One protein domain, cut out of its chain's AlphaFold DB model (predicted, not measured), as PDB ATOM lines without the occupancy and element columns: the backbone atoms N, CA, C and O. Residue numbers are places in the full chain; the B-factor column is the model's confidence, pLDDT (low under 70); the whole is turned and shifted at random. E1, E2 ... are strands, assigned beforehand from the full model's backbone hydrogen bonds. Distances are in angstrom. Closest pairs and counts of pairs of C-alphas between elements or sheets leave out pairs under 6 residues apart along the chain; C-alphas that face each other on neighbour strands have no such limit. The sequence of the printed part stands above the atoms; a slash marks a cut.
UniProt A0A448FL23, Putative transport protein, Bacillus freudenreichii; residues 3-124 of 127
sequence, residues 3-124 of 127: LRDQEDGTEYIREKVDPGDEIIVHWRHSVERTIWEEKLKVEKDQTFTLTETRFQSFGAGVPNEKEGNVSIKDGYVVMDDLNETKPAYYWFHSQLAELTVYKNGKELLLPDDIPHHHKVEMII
ATOM      1  N   LEU A   3     -92.134 -70.048  29.369       96.88
ATOM      2  CA  LEU A   3     -91.626 -69.533  28.104       96.88
ATOM      3  C   LEU A   3     -91.313 -70.737  27.233       96.88
ATOM      4  O   LEU A   3     -90.524 -71.594  27.643       96.88
ATOM      5  N   ARG A   4     -91.920 -70.811  26.054       97.00
ATOM      6  CA  ARG A   4     -91.735 -71.950  25.156       97.00
ATOM      7  C   ARG A   4     -91.765 -71.561  23.693       97.00
ATOM      8  O   ARG A   4     -92.288 -70.510  23.321       97.00
ATOM      9  N   ASP A   5     -91.213 -72.444  22.883       96.94
ATOM     10  CA  ASP A   5     -91.317 -72.375  21.439       96.94
ATOM     11  C   ASP A   5     -92.763 -72.593  20.977       96.94
ATOM     12  O   ASP A   5     -93.454 -73.495  21.455       96.94
ATOM     13  N   GLN A   6     -93.225 -71.768  20.044       96.56
ATOM     14  CA  GLN A   6     -94.576 -71.861  19.494       96.56
ATOM     15  C   GLN A   6     -94.725 -72.983  18.455       96.56
ATOM     16  O   GLN A   6     -95.846 -73.402  18.174       96.56
ATOM     17  N   GLU A   7     -93.631 -73.428  17.835       94.56
ATOM     18  CA  GLU A   7     -93.655 -74.391  16.734       94.56
ATOM     19  C   GLU A   7     -93.530 -75.829  17.247       94.56
ATOM     20  O   GLU A   7     -94.305 -76.689  16.823       94.56
ATOM     21  N   ASP A   8     -92.609 -76.091  18.178       95.06
ATOM     22  CA  ASP A   8     -92.380 -77.441  18.719       95.06
ATOM     23  C   ASP A   8     -92.762 -77.625  20.200       95.06
ATOM     24  O   ASP A   8     -92.808 -78.758  20.685       95.06
ATOM     25  N   GLY A   9     -93.107 -76.542  20.907       94.62
ATOM     26  CA  GLY A   9     -93.514 -76.580  22.311       94.62
ATOM     27  C   GLY A   9     -92.365 -76.731  23.310       94.62
ATOM     28  O   GLY A   9     -92.637 -76.920  24.496       94.62
ATOM     29  N   THR A  10     -91.103 -76.656  22.872       96.25
ATOM     30  CA  THR A  10     -89.931 -76.750  23.751       96.25
ATOM     31  C   THR A  10     -89.977 -75.664  24.820       96.25
ATOM     32  O   THR A  10     -89.977 -74.474  24.510       96.25
ATOM     33  N   GLU A  11     -90.002 -76.065  26.090       96.12
ATOM     34  CA  GLU A  11     -89.959 -75.139  27.223       96.12
ATOM     35  C   GLU A  11     -88.524 -74.681  27.482       96.12
ATOM     36  O   GLU A  11     -87.642 -75.492  27.762       96.12
ATOM     37  N   TYR A  12     -88.311 -73.369  27.439       95.25
ATOM     38  CA  TYR A  12     -87.035 -72.746  27.779       95.25
ATOM     39  C   TYR A  12     -86.965 -72.429  29.275       95.25
ATOM     40  O   TYR A  12     -85.961 -72.698  29.927       95.25
ATOM     41  N   ILE A  13     -88.055 -71.893  29.837       94.75
ATOM     42  CA  ILE A  13     -88.156 -71.518  31.251       94.75
ATOM     43  C   ILE A  13     -89.522 -71.919  31.794       94.75
ATOM     44  O   ILE A  13     -90.555 -71.685  31.164       94.75
ATOM     45  N   ARG A  14     -89.529 -72.431  33.026       95.38
ATOM     46  CA  ARG A  14     -90.728 -72.607  33.843       95.38
ATOM     47  C   ARG A  14     -90.486 -71.987  35.211       95.38
ATOM     48  O   ARG A  14     -89.660 -72.468  35.977       95.38
ATOM     49  N   GLU A  15     -91.239 -70.940  35.522       95.12
ATOM     50  CA  GLU A  15     -91.122 -70.196  36.774       95.12
ATOM     51  C   GLU A  15     -92.495 -70.065  37.435       95.12
ATOM     52  O   GLU A  15     -93.502 -69.759  36.784       95.12
ATOM     53  N   LYS A  16     -92.564 -70.286  38.750       94.88
ATOM     54  CA  LYS A  16     -93.798 -70.044  39.505       94.88
ATOM     55  C   LYS A  16     -94.071 -68.540  39.549       94.88
ATOM     56  O   LYS A  16     -93.168 -67.781  39.867       94.88
ATOM     57  N   VAL A  17     -95.304 -68.115  39.295       95.44
ATOM     58  CA  VAL A  17     -95.740 -66.716  39.444       95.44
ATOM     59  C   VAL A  17     -97.034 -66.665  40.242       95.44
ATOM     60  O   VAL A  17     -97.843 -67.589  40.151       95.44
ATOM     61  N   ASP A  18     -97.211 -65.601  41.009       95.75
ATOM     62  CA  ASP A  18     -98.392 -65.331  41.816       95.75
ATOM     63  C   ASP A  18     -99.066 -64.027  41.330       95.75
ATOM     64  O   ASP A  18     -98.390 -63.134  40.812       95.75
ATOM     65  N   PRO A  19    -100.400 -63.877  41.462       96.12
ATOM     66  CA  PRO A  19    -101.080 -62.647  41.063       96.12
ATOM     67  C   PRO A  19    -100.514 -61.417  41.779       96.12
ATOM     68  O   PRO A  19    -100.433 -61.388  43.007       96.12
ATOM     69  N   GLY A  20    -100.191 -60.382  41.009       96.19
ATOM     70  CA  GLY A  20     -99.513 -59.177  41.479       96.19
ATOM     71  C   GLY A  20     -98.001 -59.174  41.260       96.19
ATOM     72  O   GLY A  20     -97.411 -58.108  41.418       96.19
ATOM     73  N   ASP A  21     -97.393 -60.298  40.866       97.44
ATOM     74  CA  ASP A  21     -95.999 -60.311  40.420       97.44
ATOM     75  C   ASP A  21     -95.814 -59.394  39.203       97.44
ATOM     76  O   ASP A  21     -96.642 -59.360  38.285       97.44
ATOM     77  N   GLU A  22     -94.703 -58.664  39.201       98.06
ATOM     78  CA  GLU A  22     -94.258 -57.842  38.083       98.06
ATOM     79  C   GLU A  22     -93.323 -58.659  37.195       98.06
ATOM     80  O   GLU A  22     -92.354 -59.250  37.679       98.06
ATOM     81  N   ILE A  23     -93.595 -58.654  35.893       98.06
ATOM     82  CA  ILE A  23     -92.726 -59.193  34.856       98.06
ATOM     83  C   ILE A  23     -92.249 -58.035  33.989       98.06
ATOM     84  O   ILE A  23     -93.058 -57.282  33.453       98.06
ATOM     85  N   ILE A  24     -90.937 -57.903  33.831       97.69
ATOM     86  CA  ILE A  24     -90.334 -56.889  32.969       97.69
ATOM     87  C   ILE A  24     -89.711 -57.588  31.772       97.69
ATOM     88  O   ILE A  24     -88.842 -58.443  31.944       97.69
ATOM     89  N   VAL A  25     -90.129 -57.199  30.570       97.06
ATOM     90  CA  VAL A  25     -89.491 -57.611  29.318       97.06
ATOM     91  C   VAL A  25     -88.672 -56.439  28.801       97.06
ATOM     92  O   VAL A  25     -89.212 -55.381  28.487       97.06
ATOM     93  N   HIS A  26     -87.360 -56.624  28.724       95.06
ATOM     94  CA  HIS A  26     -86.416 -55.612  28.265       95.06
ATOM     95  C   HIS A  26     -85.733 -56.101  26.995       95.06
ATOM     96  O   HIS A  26     -85.238 -57.225  26.970       95.06
ATOM     97  N   TRP A  27     -85.717 -55.283  25.947       93.50
ATOM     98  CA  TRP A  27     -85.174 -55.663  24.644       93.50
ATOM     99  C   TRP A  27     -84.761 -54.441  23.822       93.50
ATOM    100  O   TRP A  27     -85.216 -53.320  24.032       93.50
ATOM    101  N   ARG A  28     -83.885 -54.655  22.843       88.94
ATOM    102  CA  ARG A  28     -83.459 -53.655  21.868       88.94
ATOM    103  C   ARG A  28     -84.292 -53.767  20.596       88.94
ATOM    104  O   ARG A  28     -84.246 -54.781  19.896       88.94
ATOM    105  N   HIS A  29     -84.971 -52.684  20.230       80.56
ATOM    106  CA  HIS A  29     -85.694 -52.593  18.967       80.56
ATOM    107  C   HIS A  29     -84.715 -52.524  17.792       80.56
ATOM    108  O   HIS A  29     -83.894 -51.611  17.707       80.56
ATOM    109  N   SER A  30     -84.779 -53.479  16.865       74.12
ATOM    110  CA  SER A  30     -83.772 -53.628  15.800       74.12
ATOM    111  C   SER A  30     -83.743 -52.455  14.809       74.12
ATOM    112  O   SER A  30     -82.669 -52.074  14.340       74.12
ATOM    113  N   VAL A  31     -84.903 -51.856  14.518       70.38
ATOM    114  CA  VAL A  31     -85.040 -50.743  13.559       70.38
ATOM    115  C   VAL A  31     -84.589 -49.421  14.173       70.38
ATOM    116  O   VAL A  31     -83.830 -48.672  13.566       70.38
ATOM    117  N   GLU A  32     -85.036 -49.152  15.396       66.94
ATOM    118  CA  GLU A  32     -84.798 -47.877  16.081       66.94
ATOM    119  C   GLU A  32     -83.480 -47.893  16.859       66.94
ATOM    120  O   GLU A  32     -82.944 -46.844  17.205       66.94
ATOM    121  N   ARG A  33     -82.927 -49.091  17.101       78.00
ATOM    122  CA  ARG A  33     -81.739 -49.366  17.925       78.00
ATOM    123  C   ARG A  33     -81.858 -48.822  19.347       78.00
ATOM    124  O   ARG A  33     -80.844 -48.588  20.005       78.00
ATOM    125  N   THR A  34     -83.089 -48.652  19.808       81.56
ATOM    126  CA  THR A  34     -83.450 -48.122  21.116       81.56
ATOM    127  C   THR A  34     -83.818 -49.256  22.052       81.56
ATOM    128  O   THR A  34     -84.271 -50.321  21.634       81.56
ATOM    129  N   ILE A  35     -83.581 -49.020  23.334       87.38
ATOM    130  CA  ILE A  35     -83.972 -49.940  24.389       87.38
ATOM    131  C   ILE A  35     -85.442 -49.710  24.714       87.38
ATOM    132  O   ILE A  35     -85.851 -48.566  24.927       87.38
ATOM    133  N   TRP A  36     -86.194 -50.802  24.739       91.94
ATOM    134  CA  TRP A  36     -87.588 -50.888  25.129       91.94
ATOM    135  C   TRP A  36     -87.699 -51.711  26.407       91.94
ATOM    136  O   TRP A  36     -87.009 -52.715  26.589       91.94
ATOM    137  N   GLU A  37     -88.586 -51.278  27.287       94.25
ATOM    138  CA  GLU A  37     -88.963 -52.005  28.484       94.25
ATOM    139  C   GLU A  37     -90.481 -51.997  28.619       94.25
ATOM    140  O   GLU A  37     -91.121 -50.946  28.552       94.25
ATOM    141  N   GLU A  38     -91.047 -53.179  28.820       95.69
ATOM    142  CA  GLU A  38     -92.472 -53.389  29.023       95.69
ATOM    143  C   GLU A  38     -92.703 -54.036  30.383       95.69
ATOM    144  O   GLU A  38     -92.158 -55.104  30.678       95.69
ATOM    145  N   LYS A  39     -93.517 -53.379  31.211       96.81
ATOM    146  CA  LYS A  39     -93.921 -53.868  32.526       96.81
ATOM    147  C   LYS A  39     -95.284 -54.520  32.428       96.81
ATOM    148  O   LYS A  39     -96.283 -53.881  32.097       96.81
ATOM    149  N   LEU A  40     -95.301 -55.802  32.738       97.31
ATOM    150  CA  LEU A  40     -96.474 -56.647  32.764       97.31
ATOM    151  C   LEU A  40     -96.784 -57.003  34.215       97.31
ATOM    152  O   LEU A  40     -95.893 -57.336  34.996       97.31
ATOM    153  N   LYS A  41     -98.060 -57.005  34.564       97.56
ATOM    154  CA  LYS A  41     -98.547 -57.491  35.848       97.56
ATOM    155  C   LYS A  41     -99.248 -58.827  35.661       97.56
ATOM    156  O   LYS A  41    -100.077 -58.968  34.767       97.56
ATOM    157  N   VAL A  42     -98.933 -59.795  36.516       97.19
ATOM    158  CA  VAL A  42     -99.618 -61.093  36.551       97.19
ATOM    159  C   VAL A  42    -100.995 -60.923  37.188       97.19
ATOM    160  O   VAL A  42    -101.110 -60.511  38.345       97.19
ATOM    161  N   GLU A  43    -102.045 -61.280  36.457       96.25
ATOM    162  CA  GLU A  43    -103.424 -61.202  36.932       96.25
ATOM    163  C   GLU A  43    -103.932 -62.536  37.493       96.25
ATOM    164  O   GLU A  43    -103.399 -63.622  37.246       96.25
ATOM    165  N   LYS A  44    -105.013 -62.465  38.280       94.12
ATOM    166  CA  LYS A  44    -105.624 -63.644  38.927       94.12
ATOM    167  C   LYS A  44    -106.199 -64.655  37.935       94.12
ATOM    168  O   LYS A  44    -106.336 -65.830  38.270       94.12
ATOM    169  N   ASP A  45    -106.567 -64.206  36.745       93.94
ATOM    170  CA  ASP A  45    -107.163 -65.016  35.685       93.94
ATOM    171  C   ASP A  45    -106.121 -65.648  34.747       93.94
ATOM    172  O   ASP A  45    -106.501 -66.229  33.735       93.94
ATOM    173  N   GLN A  46    -104.836 -65.638  35.132       93.25
ATOM    174  CA  GLN A  46    -103.703 -66.140  34.340       93.25
ATOM    175  C   GLN A  46    -103.451 -65.339  33.056       93.25
ATOM    176  O   GLN A  46    -102.960 -65.875  32.064       93.25
ATOM    177  N   THR A  47    -103.767 -64.051  33.077       96.19
ATOM    178  CA  THR A  47    -103.385 -63.118  32.020       96.19
ATOM    179  C   THR A  47    -102.280 -62.183  32.500       96.19
ATOM    180  O   THR A  47    -101.944 -62.125  33.687       96.19
ATOM    181  N   PHE A  48    -101.690 -61.466  31.553       96.75
ATOM    182  CA  PHE A  48    -100.809 -60.343  31.818       96.75
ATOM    183  C   PHE A  48    -101.554 -59.048  31.524       96.75
ATOM    184  O   PHE A  48    -102.190 -58.940  30.478       96.75
ATOM    185  N   THR A  49    -101.410 -58.042  32.376       96.94
ATOM    186  CA  THR A  49    -101.789 -56.663  32.050       96.94
ATOM    187  C   THR A  49    -100.525 -55.869  31.765       96.94
ATOM    188  O   THR A  49     -99.672 -55.754  32.641       96.94
ATOM    189  N   LEU A  50    -100.386 -55.319  30.560       96.12
ATOM    190  CA  LEU A  50     -99.345 -54.337  30.262       96.12
ATOM    191  C   LEU A  50     -99.711 -53.021  30.940       96.12
ATOM    192  O   LEU A  50    -100.736 -52.439  30.598       96.12
ATOM    193  N   THR A  51     -98.879 -52.581  31.883       94.75
ATOM    194  CA  THR A  51     -99.116 -51.375  32.692       94.75
ATOM    195  C   THR A  51     -98.260 -50.193  32.268       94.75
ATOM    196  O   THR A  51     -98.657 -49.042  32.438       94.75
ATOM    197  N   GLU A  52     -97.069 -50.468  31.738       94.06
ATOM    198  CA  GLU A  52     -96.132 -49.439  31.303       94.06
ATOM    199  C   GLU A  52     -95.283 -49.952  30.142       94.06
ATOM    200  O   GLU A  52     -94.781 -51.075  30.175       94.06
ATOM    201  N   THR A  53     -95.066 -49.098  29.150       92.56
ATOM    202  CA  THR A  53     -94.039 -49.284  28.128       92.56
ATOM    203  C   THR A  53     -93.169 -48.045  28.114       92.56
ATOM    204  O   THR A  53     -93.666 -46.929  27.952       92.56
ATOM    205  N   ARG A  54     -91.856 -48.220  28.231       90.75
ATOM    206  CA  ARG A  54     -90.898 -47.127  28.082       90.75
ATOM    207  C   ARG A  54     -89.853 -47.457  27.039       90.75
ATOM    208  O   ARG A  54     -89.378 -48.584  26.955       90.75
ATOM    209  N   PHE A  55     -89.473 -46.461  26.256       88.19
ATOM    210  CA  PHE A  55     -88.430 -46.611  25.254       88.19
ATOM    211  C   PHE A  55     -87.675 -45.306  25.054       88.19
ATOM    212  O   PHE A  55     -88.212 -44.209  25.216       88.19
ATOM    213  N   GLN A  56     -86.394 -45.418  24.721       79.12
ATOM    214  CA  GLN A  56     -85.578 -44.246  24.435       79.12
ATOM    215  C   GLN A  56     -85.951 -43.692  23.053       79.12
ATOM    216  O   GLN A  56     -86.002 -44.448  22.088       79.12
ATOM    217  N   SER A  57     -86.194 -42.386  22.931       69.00
ATOM    218  CA  SER A  57     -86.458 -41.746  21.633       69.00
ATOM    219  C   SER A  57     -85.537 -40.545  21.441       69.00
ATOM    220  O   SER A  57     -85.520 -39.625  22.254       69.00
ATOM    221  N   PHE A  58     -84.775 -40.534  20.344       58.00
ATOM    222  CA  PHE A  58     -83.846 -39.451  19.989       58.00
ATOM    223  C   PHE A  58     -84.513 -38.318  19.184       58.00
ATOM    224  O   PHE A  58     -83.887 -37.711  18.320       58.00
ATOM    225  N   GLY A  59     -85.774 -38.008  19.497       54.97
ATOM    226  CA  GLY A  59     -86.485 -36.849  18.964       54.97
ATOM    227  C   GLY A  59     -87.089 -37.051  17.573       54.97
ATOM    228  O   GLY A  59     -86.408 -36.906  16.566       54.97
ATOM    229  N   ALA A  60     -88.402 -37.290  17.538       49.28
ATOM    230  CA  ALA A  60     -89.341 -36.851  16.502       49.28
ATOM    231  C   ALA A  60     -90.762 -37.259  16.932       49.28
ATOM    232  O   ALA A  60     -91.163 -38.384  16.679       49.28
ATOM    233  N   GLY A  61     -91.502 -36.354  17.585       51.38
ATOM    234  CA  GLY A  61     -92.953 -36.474  17.800       51.38
ATOM    235  C   GLY A  61     -93.404 -37.633  18.697       51.38
ATOM    236  O   GLY A  61     -93.368 -38.798  18.321       51.38
ATOM    237  N   VAL A  62     -93.912 -37.311  19.885       53.84
ATOM    238  CA  VAL A  62     -94.642 -38.287  20.698       53.84
ATOM    239  C   VAL A  62     -95.913 -38.704  19.935       53.84
ATOM    240  O   VAL A  62     -96.640 -37.814  19.485       53.84
ATOM    241  N   PRO A  63     -96.204 -40.006  19.754       52.56
ATOM    242  CA  PRO A  63     -97.466 -40.434  19.161       52.56
ATOM    243  C   PRO A  63     -98.626 -39.985  20.059       52.56
ATOM    244  O   PRO A  63     -98.733 -40.394  21.210       52.56
ATOM    245  N   ASN A  64     -99.486 -39.117  19.528       50.84
ATOM    246  CA  ASN A  64    -100.573 -38.455  20.257       50.84
ATOM    247  C   ASN A  64    -101.875 -39.291  20.302       50.84
ATOM    248  O   ASN A  64    -102.937 -38.752  20.599       50.84
ATOM    249  N   GLU A  65    -101.813 -40.581  19.950       50.31
ATOM    250  CA  GLU A  65    -102.987 -41.427  19.657       50.31
ATOM    251  C   GLU A  65    -102.957 -42.803  20.353       50.31
ATOM    252  O   GLU A  65    -103.471 -43.783  19.817       50.31
ATOM    253  N   LYS A  66    -102.351 -42.918  21.540       52.62
ATOM    254  CA  LYS A  66    -102.473 -44.137  22.359       52.62
ATOM    255  C   LYS A  66    -103.238 -43.849  23.647       52.62
ATOM    256  O   LYS A  66    -103.060 -42.791  24.242       52.62
ATOM    257  N   GLU A  67    -104.101 -44.782  24.043       56.12
ATOM    258  CA  GLU A  67    -104.724 -44.796  25.370       56.12
ATOM    259  C   GLU A  67    -103.623 -44.901  26.444       56.12
ATOM    260  O   GLU A  67    -102.675 -45.669  26.271       56.12
ATOM    261  N   GLY A  68    -103.726 -44.108  27.515       65.75
ATOM    262  CA  GLY A  68    -102.720 -44.002  28.584       65.75
ATOM    263  C   GLY A  68    -102.063 -42.617  28.679       65.75
ATOM    264  O   GLY A  68    -102.250 -41.754  27.817       65.75
ATOM    265  N   ASN A  69    -101.294 -42.382  29.745       79.69
ATOM    266  CA  ASN A  69    -100.535 -41.142  29.898       79.69
ATOM    267  C   ASN A  69     -99.187 -41.288  29.206       79.69
ATOM    268  O   ASN A  69     -98.421 -42.206  29.500       79.69
ATOM    269  N   VAL A  70     -98.863 -40.349  28.320       83.00
ATOM    270  CA  VAL A  70     -97.552 -40.316  27.674       83.00
ATOM    271  C   VAL A  70     -96.745 -39.159  28.245       83.00
ATOM    272  O   VAL A  70     -97.174 -38.005  28.218       83.00
ATOM    273  N   SER A  71     -95.559 -39.459  28.766       83.62
ATOM    274  CA  SER A  71     -94.640 -38.470  29.328       83.62
ATOM    275  C   SER A  71     -93.212 -38.693  28.837       83.62
ATOM    276  O   SER A  71     -92.844 -39.791  28.427       83.62
ATOM    277  N   ILE A  72     -92.399 -37.637  28.861       83.81
ATOM    278  CA  ILE A  72     -90.959 -37.739  28.606       83.81
ATOM    279  C   ILE A  72     -90.240 -37.595  29.944       83.81
ATOM    280  O   ILE A  72     -90.387 -36.571  30.613       83.81
ATOM    281  N   LYS A  73     -89.460 -38.607  30.328       80.12
ATOM    282  CA  LYS A  73     -88.653 -38.618  31.556       80.12
ATOM    283  C   LYS A  73     -87.231 -39.036  31.206       80.12
ATOM    284  O   LYS A  73     -87.032 -40.102  30.637       80.12
ATOM    285  N   ASP A  74     -86.260 -38.166  31.478       80.44
ATOM    286  CA  ASP A  74     -84.826 -38.443  31.289       80.44
ATOM    287  C   ASP A  74     -84.446 -38.973  29.887       80.44
ATOM    288  O   ASP A  74     -83.560 -39.809  29.735       80.44
ATOM    289  N   GLY A  75     -85.126 -38.495  28.834       77.31
ATOM    290  CA  GLY A  75     -84.886 -38.926  27.446       77.31
ATOM    291  C   GLY A  75     -85.615 -40.210  27.024       77.31
ATOM    292  O   GLY A  75     -85.469 -40.653  25.882       77.31
ATOM    293  N   TYR A  76     -86.434 -40.779  27.908       82.19
ATOM    294  CA  TYR A  76     -87.347 -41.875  27.605       82.19
ATOM    295  C   TYR A  76     -88.754 -41.346  27.370       82.19
ATOM    296  O   TYR A  76     -89.243 -40.494  28.112       82.19
ATOM    297  N   VAL A  77     -89.414 -41.893  26.357       87.25
ATOM    298  CA  VAL A  77     -90.868 -41.846  26.249       87.25
ATOM    299  C   VAL A  77     -91.403 -42.921  27.184       87.25
ATOM    300  O   VAL A  77     -91.007 -44.080  27.080       87.25
ATOM    301  N   VAL A  78     -92.268 -42.529  28.110       88.19
ATOM    302  CA  VAL A  78     -92.929 -43.412  29.071       88.19
ATOM    303  C   VAL A  78     -94.422 -43.349  28.796       88.19
ATOM    304  O   VAL A  78     -95.011 -42.269  28.839       88.19
ATOM    305  N   MET A  79     -95.006 -44.499  28.483       89.38
ATOM    306  CA  MET A  79     -96.443 -44.700  28.341       89.38
ATOM    307  C   MET A  79     -96.903 -45.501  29.556       89.38
ATOM    308  O   MET A  79     -96.539 -46.667  29.678       89.38
ATOM    309  N   ASP A  80     -97.637 -44.862  30.462       86.44
ATOM    310  CA  ASP A  80     -98.144 -45.452  31.702       86.44
ATOM    311  C   ASP A  80     -99.679 -45.441  31.752       86.44
ATOM    312  O   ASP A  80    -100.340 -44.893  30.866       86.44
ATOM    313  N   ASP A  81    -100.241 -46.096  32.772       83.19
ATOM    314  CA  ASP A  81    -101.684 -46.357  32.900       83.19
ATOM    315  C   ASP A  81    -102.254 -47.145  31.706       83.19
ATOM    316  O   ASP A  81    -103.422 -47.033  31.325       83.19
ATOM    317  N   LEU A  82    -101.394 -47.972  31.108       87.31
ATOM    318  CA  LEU A  82    -101.822 -48.967  30.143       87.31
ATOM    319  C   LEU A  82    -102.644 -50.021  30.899       87.31
ATOM    320  O   LEU A  82    -102.310 -50.428  32.011       87.31
ATOM    321  N   ASN A  83    -103.754 -50.445  30.306       88.94
ATOM    322  CA  ASN A  83    -104.617 -51.495  30.848       88.94
ATOM    323  C   ASN A  83    -104.900 -52.542  29.761       88.94
ATOM    324  O   ASN A  83    -106.027 -52.998  29.574       88.94
ATOM    325  N   GLU A  84    -103.864 -52.888  28.992       91.81
ATOM    326  CA  GLU A  84    -103.972 -53.859  27.907       91.81
ATOM    327  C   GLU A  84    -103.736 -55.273  28.452       91.81
ATOM    328  O   GLU A  84    -102.602 -55.678  28.722       91.81
ATOM    329  N   THR A  85    -104.818 -56.032  28.616       94.31
ATOM    330  CA  THR A  85    -104.765 -57.419  29.085       94.31
ATOM    331  C   THR A  85    -104.523 -58.390  27.929       94.31
ATOM    332  O   THR A  85    -105.201 -58.336  26.901       94.31
ATOM    333  N   LYS A  86    -103.581 -59.322  28.102       94.56
ATOM    334  CA  LYS A  86    -103.200 -60.333  27.108       94.56
ATOM    335  C   LYS A  86    -103.072 -61.710  27.761       94.56
ATOM    336  O   LYS A  86    -102.472 -61.823  28.828       94.56
ATOM    337  N   PRO A  87    -103.557 -62.788  27.119       95.81
ATOM    338  CA  PRO A  87    -103.371 -64.149  27.631       95.81
ATOM    339  C   PRO A  87    -101.923 -64.647  27.498       95.81
ATOM    340  O   PRO A  87    -101.540 -65.625  28.134       95.81
ATOM    341  N   ALA A  88    -101.133 -63.993  26.649       96.50
ATOM    342  CA  ALA A  88     -99.779 -64.386  26.315       96.50
ATOM    343  C   ALA A  88     -98.987 -63.178  25.810       96.50
ATOM    344  O   ALA A  88     -99.555 -62.243  25.237       96.50
ATOM    345  N   TYR A  89     -97.674 -63.235  25.987       96.56
ATOM    346  CA  TYR A  89     -96.728 -62.303  25.391       96.56
ATOM    347  C   TYR A  89     -95.912 -63.042  24.326       96.56
ATOM    348  O   TYR A  89     -95.342 -64.096  24.604       96.56
ATOM    349  N   TYR A  90     -95.862 -62.507  23.108       96.12
ATOM    350  CA  TYR A  90     -95.256 -63.174  21.954       96.12
ATOM    351  C   TYR A  90     -94.111 -62.346  21.393       96.12
ATOM    352  O   TYR A  90     -94.240 -61.131  21.248       96.12
ATOM    353  N   TRP A  91     -93.026 -63.006  20.993       95.06
ATOM    354  CA  TRP A  91     -91.953 -62.353  20.251       95.06
ATOM    355  C   TRP A  91     -91.234 -63.326  19.319       95.06
ATOM    356  O   TRP A  91     -91.323 -64.548  19.444       95.06
ATOM    357  N   PHE A  92     -90.497 -62.757  18.367       94.19
ATOM    358  CA  PHE A  92     -89.526 -63.491  17.568       94.19
ATOM    359  C   PHE A  92     -88.143 -63.288  18.183       94.19
ATOM    360  O   PHE A  92     -87.634 -62.166  18.230       94.19
ATOM    361  N   HIS A  93     -87.561 -64.356  18.718       92.81
ATOM    362  CA  HIS A  93     -86.341 -64.278  19.495       92.81
ATOM    363  C   HIS A  93     -85.118 -64.028  18.610       92.81
ATOM    364  O   HIS A  93     -84.831 -64.739  17.642       92.81
ATOM    365  N   SER A  94     -84.370 -62.997  18.991       90.38
ATOM    366  CA  SER A  94     -83.116 -62.605  18.374       90.38
ATOM    367  C   SER A  94     -82.093 -62.322  19.464       90.38
ATOM    368  O   SER A  94     -82.321 -61.448  20.296       90.38
ATOM    369  N   GLN A  95     -80.934 -62.979  19.411       87.06
ATOM    370  CA  GLN A  95     -79.828 -62.710  20.333       87.06
ATOM    371  C   GLN A  95     -79.303 -61.270  20.175       87.06
ATOM    372  O   GLN A  95     -78.835 -60.659  21.128       87.06
ATOM    373  N   LEU A  96     -79.474 -60.668  18.989       86.25
ATOM    374  CA  LEU A  96     -79.138 -59.263  18.729       86.25
ATOM    375  C   LEU A  96     -80.116 -58.270  19.372       86.25
ATOM    376  O   LEU A  96     -79.789 -57.092  19.502       86.25
ATOM    377  N   ALA A  97     -81.326 -58.721  19.708       87.69
ATOM    378  CA  ALA A  97     -82.307 -57.899  20.404       87.69
ATOM    379  C   ALA A  97     -82.043 -57.851  21.914       87.69
ATOM    380  O   ALA A  97     -82.764 -57.143  22.605       87.69
ATOM    381  N   GLU A  98     -81.041 -58.576  22.428       90.31
ATOM    382  CA  GLU A  98     -80.637 -58.536  23.841       90.31
ATOM    383  C   GLU A  98     -81.838 -58.715  24.798       90.31
ATOM    384  O   GLU A  98     -81.905 -58.077  25.849       90.31
ATOM    385  N   LEU A  99     -82.822 -59.541  24.407       94.69
ATOM    386  CA  LEU A  99     -84.061 -59.694  25.165       94.69
ATOM    387  C   LEU A  99     -83.796 -60.415  26.486       94.69
ATOM    388  O   LEU A  99     -83.302 -61.539  26.506       94.69
ATOM    389  N   THR A 100     -84.205 -59.772  27.571       95.94
ATOM    390  CA  THR A 100     -84.114 -60.264  28.945       95.94
ATOM    391  C   THR A 100     -85.476 -60.194  29.616       95.94
ATOM    392  O   THR A 100     -86.238 -59.254  29.371       95.94
ATOM    393  N   VAL A 101     -85.767 -61.160  30.485       97.25
ATOM    394  CA  VAL A 101     -87.000 -61.180  31.283       97.25
ATOM    395  C   VAL A 101     -86.650 -61.184  32.762       97.25
ATOM    396  O   VAL A 101     -85.833 -61.986  33.213       97.25
ATOM    397  N   TYR A 102     -87.310 -60.316  33.524       97.75
ATOM    398  CA  TYR A 102     -87.194 -60.238  34.976       97.75
ATOM    399  C   TYR A 102     -88.549 -60.484  35.628       97.75
ATOM    400  O   TYR A 102     -89.583 -60.115  35.081       97.75
ATOM    401  N   LYS A 103     -88.534 -61.039  36.838       97.25
ATOM    402  CA  LYS A 103     -89.686 -61.134  37.733       97.25
ATOM    403  C   LYS A 103     -89.359 -60.474  39.060       97.25
ATOM    404  O   LYS A 103     -88.431 -60.913  39.738       97.25
ATOM    405  N   ASN A 104     -90.131 -59.468  39.460       96.88
ATOM    406  CA  ASN A 104     -89.913 -58.708  40.698       96.88
ATOM    407  C   ASN A 104     -88.437 -58.274  40.860       96.88
ATOM    408  O   ASN A 104     -87.845 -58.412  41.932       96.88
ATOM    409  N   GLY A 105     -87.807 -57.849  39.759       95.00
ATOM    410  CA  GLY A 105     -86.390 -57.467  39.701       95.00
ATOM    411  C   GLY A 105     -85.372 -58.617  39.672       95.00
ATOM    412  O   GLY A 105     -84.182 -58.356  39.524       95.00
ATOM    413  N   LYS A 106     -85.792 -59.883  39.786       96.06
ATOM    414  CA  LYS A 106     -84.919 -61.053  39.615       96.06
ATOM    415  C   LYS A 106     -84.881 -61.470  38.147       96.06
ATOM    416  O   LYS A 106     -85.925 -61.707  37.552       96.06
ATOM    417  N   GLU A 107     -83.686 -61.617  37.592       96.50
ATOM    418  CA  GLU A 107     -83.477 -62.138  36.238       96.50
ATOM    419  C   GLU A 107     -83.991 -63.582  36.105       96.50
ATOM    420  O   GLU A 107     -83.749 -64.425  36.978       96.50
ATOM    421  N   LEU A 108     -84.735 -63.845  35.029       95.06
ATOM    422  CA  LEU A 108     -85.303 -65.153  34.691       95.06
ATOM    423  C   LEU A 108     -84.858 -65.682  33.329       95.06
ATOM    424  O   LEU A 108     -84.855 -66.894  33.143       95.06
ATOM    425  N   LEU A 109     -84.560 -64.790  32.383       94.81
ATOM    426  CA  LEU A 109     -84.152 -65.146  31.030       94.81
ATOM    427  C   LEU A 109     -83.082 -64.173  30.545       94.81
ATOM    428  O   LEU A 109     -83.301 -62.957  30.569       94.81
ATOM    429  N   LEU A 110     -81.982 -64.726  30.051       93.50
ATOM    430  CA  LEU A 110     -80.944 -64.039  29.301       93.50
ATOM    431  C   LEU A 110     -81.097 -64.288  27.792       93.50
ATOM    432  O   LEU A 110     -81.698 -65.283  27.380       93.50
ATOM    433  N   PRO A 111     -80.522 -63.426  26.936       90.31
ATOM    434  CA  PRO A 111     -80.677 -63.555  25.489       90.31
ATOM    435  C   PRO A 111     -80.136 -64.878  24.936       90.31
ATOM    436  O   PRO A 111     -80.652 -65.383  23.950       90.31
ATOM    437  N   ASP A 112     -79.110 -65.448  25.567       92.62
ATOM    438  CA  ASP A 112     -78.470 -66.685  25.110       92.62
ATOM    439  C   ASP A 112     -79.200 -67.964  25.565       92.62
ATOM    440  O   ASP A 112     -78.837 -69.056  25.127       92.62
ATOM    441  N   ASP A 113     -80.240 -67.844  26.398       92.25
ATOM    442  CA  ASP A 113     -81.018 -68.990  26.892       92.25
ATOM    443  C   ASP A 113     -81.970 -69.564  25.829       92.25
ATOM    444  O   ASP A 113     -82.429 -70.701  25.951       92.25
ATOM    445  N   ILE A 114     -82.274 -68.788  24.782       92.44
ATOM    446  CA  ILE A 114     -83.141 -69.199  23.675       92.44
ATOM    447  C   ILE A 114     -82.333 -69.190  22.373       92.44
ATOM    448  O   ILE A 114     -81.606 -68.232  22.097       92.44
ATOM    449  N   PRO A 115     -82.452 -70.223  21.520       91.94
ATOM    450  CA  PRO A 115     -81.768 -70.218  20.238       91.94
ATOM    451  C   PRO A 115     -82.279 -69.099  19.318       91.94
ATOM    452  O   PRO A 115     -83.427 -68.651  19.379       91.94
ATOM    453  N   HIS A 116     -81.412 -68.643  18.418       91.19
ATOM    454  CA  HIS A 116     -81.740 -67.575  17.481       91.19
ATOM    455  C   HIS A 116     -82.845 -67.980  16.488       91.19
ATOM    456  O   HIS A 116     -82.823 -69.094  15.978       91.19
ATOM    457  N   HIS A 117     -83.738 -67.042  16.141       92.19
ATOM    458  CA  HIS A 117     -84.817 -67.199  15.149       92.19
ATOM    459  C   HIS A 117     -86.003 -68.085  15.560       92.19
ATOM    460  O   HIS A 117     -86.682 -68.646  14.702       92.19
ATOM    461  N   HIS A 118     -86.302 -68.150  16.854       93.56
ATOM    462  CA  HIS A 118     -87.447 -68.899  17.371       93.56
ATOM    463  C   HIS A 118     -88.647 -67.995  17.657       93.56
ATOM    464  O   HIS A 118     -88.498 -66.865  18.122       93.56
ATOM    465  N   LYS A 119     -89.860 -68.487  17.393       96.00
ATOM    466  CA  LYS A 119     -91.093 -67.818  17.825       96.00
ATOM    467  C   LYS A 119     -91.393 -68.277  19.236       96.00
ATOM    468  O   LYS A 119     -91.698 -69.444  19.446       96.00
ATOM    469  N   VAL A 120     -91.322 -67.363  20.191       97.12
ATOM    470  CA  VAL A 120     -91.490 -67.694  21.604       97.12
ATOM    471  C   VAL A 120     -92.788 -67.095  22.106       97.12
ATOM    472  O   VAL A 120     -93.178 -65.991  21.713       97.12
ATOM    473  N   GLU A 121     -93.483 -67.849  22.940       97.69
ATOM    474  CA  GLU A 121     -94.595 -67.355  23.735       97.69
ATOM    475  C   GLU A 121     -94.264 -67.451  25.223       97.69
ATOM    476  O   GLU A 121     -93.629 -68.401  25.683       97.69
ATOM    477  N   MET A 122     -94.719 -66.457  25.974       97.62
ATOM    478  CA  MET A 122     -94.726 -66.447  27.426       97.62
ATOM    479  C   MET A 122     -96.175 -66.466  27.900       97.62
ATOM    480  O   MET A 122     -96.943 -65.548  27.607       97.62
ATOM    481  N   ILE A 123     -96.536 -67.512  28.641       97.25
ATOM    482  CA  ILE A 123     -97.897 -67.768  29.129       97.25
ATOM    483  C   ILE A 123     -97.908 -68.062  30.629       97.25
ATOM    484  O   ILE A 123     -96.901 -68.474  31.219       97.25
ATOM    485  N   ILE A 124     -99.063 -67.897  31.271       96.44
ATOM    486  CA  ILE A 124     -99.281 -68.338  32.651       96.44
ATOM    487  C   ILE A 124    -100.087 -69.636  32.611       96.44
ATOM    488  O   ILE A 124    -101.288 -69.634  32.369       96.44
TER     489      ILE A 124
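This is residues 3 to 124 of the 127 residues of the protein "Putative transport protein" of Bacillus freudenreichii (UniProt A0A448FL23). Two antiparallel sheets stand partly face to face: a long, strongly twisted sheet of seven strands makes a wall, and a small sheet of four, E2, E1, E11 and E8, covers the part of it that holds E3, E9 and E10. The other end of the wall, E5, E7 and E6, runs on beyond the small sheet, and the chain passes from one sheet to the other through the single residue between E7 and E8. You will find 122 printed residues with no named helix and eleven named strands, E1 to E11 in order, and the class is all strand. The large sheet runs E6, E7, E5, E4, E3, E9, E10. The whole is compact, with a radius of gyration of the C-alphas of 14.7 A and spans of 41 by 33 by 24 A.

Find C-alpha 3 at (-91.626, -69.533, 28.104), where E1 begins and runs to residue 5; E2 follows at residues 11 to 14. E3 takes residues 22 to 28, 19.9 A long, E4 residues 35 to 42, 22.7 A, and E5 residues 48 to 56, 23.4 A. E6 is residues 69 to 73. From C-alpha 76 at (-87.347, -41.875, 27.605) E7 runs to residue 86, 24.3 A. Then come E8, residues 88 to 92, E9, residues 100 to 103, E10, residues 106 to 109, and E11, residues 119 to 123, which ends at (-97.897, -67.768, 29.129).

In the large sheet, E3, E4 and E5 form a meander, each strand the antiparallel neighbour of the one before; look at N 38 and O 25, 2.9 A apart, and N 39 and O 52, 2.8 A. Beside E5, which bends by 57 degrees at residue 51, look for E7, which bends by 75 degrees at residue 83; N 79 and O 53 are 2.8 A apart. E6 is an edge strand and forms a hairpin with E7, with N 71 and O 78 at 2.9 A. E3 and E9 are antiparallel neighbours, with N 24 and O 102 2.9 A apart, and E9 forms a hairpin with the edge strand E10, N 103 and O 106 at 2.8 A. In the small sheet, E1 and E2 are a hairpin, N 3 and O 13 at 2.9 A; N 121 of E11 and O 4 are 2.9 A apart, and N 122 and O 89 of E8 2.8 A. Between the sheets, the closest C-alphas of E2 and E10 are those of Ile 13 and Leu 109, 7.5 A. E1 and E3 are apart.

The C-alphas of Asp 8 and Asp 74 are the two farthest apart, 41.7 A. The printed part has no cut. The link from E5 to E6, residues 57 to 68, is long; look there and at residue 32 for pLDDT under 70, against a mean of 88.4 over the printed part.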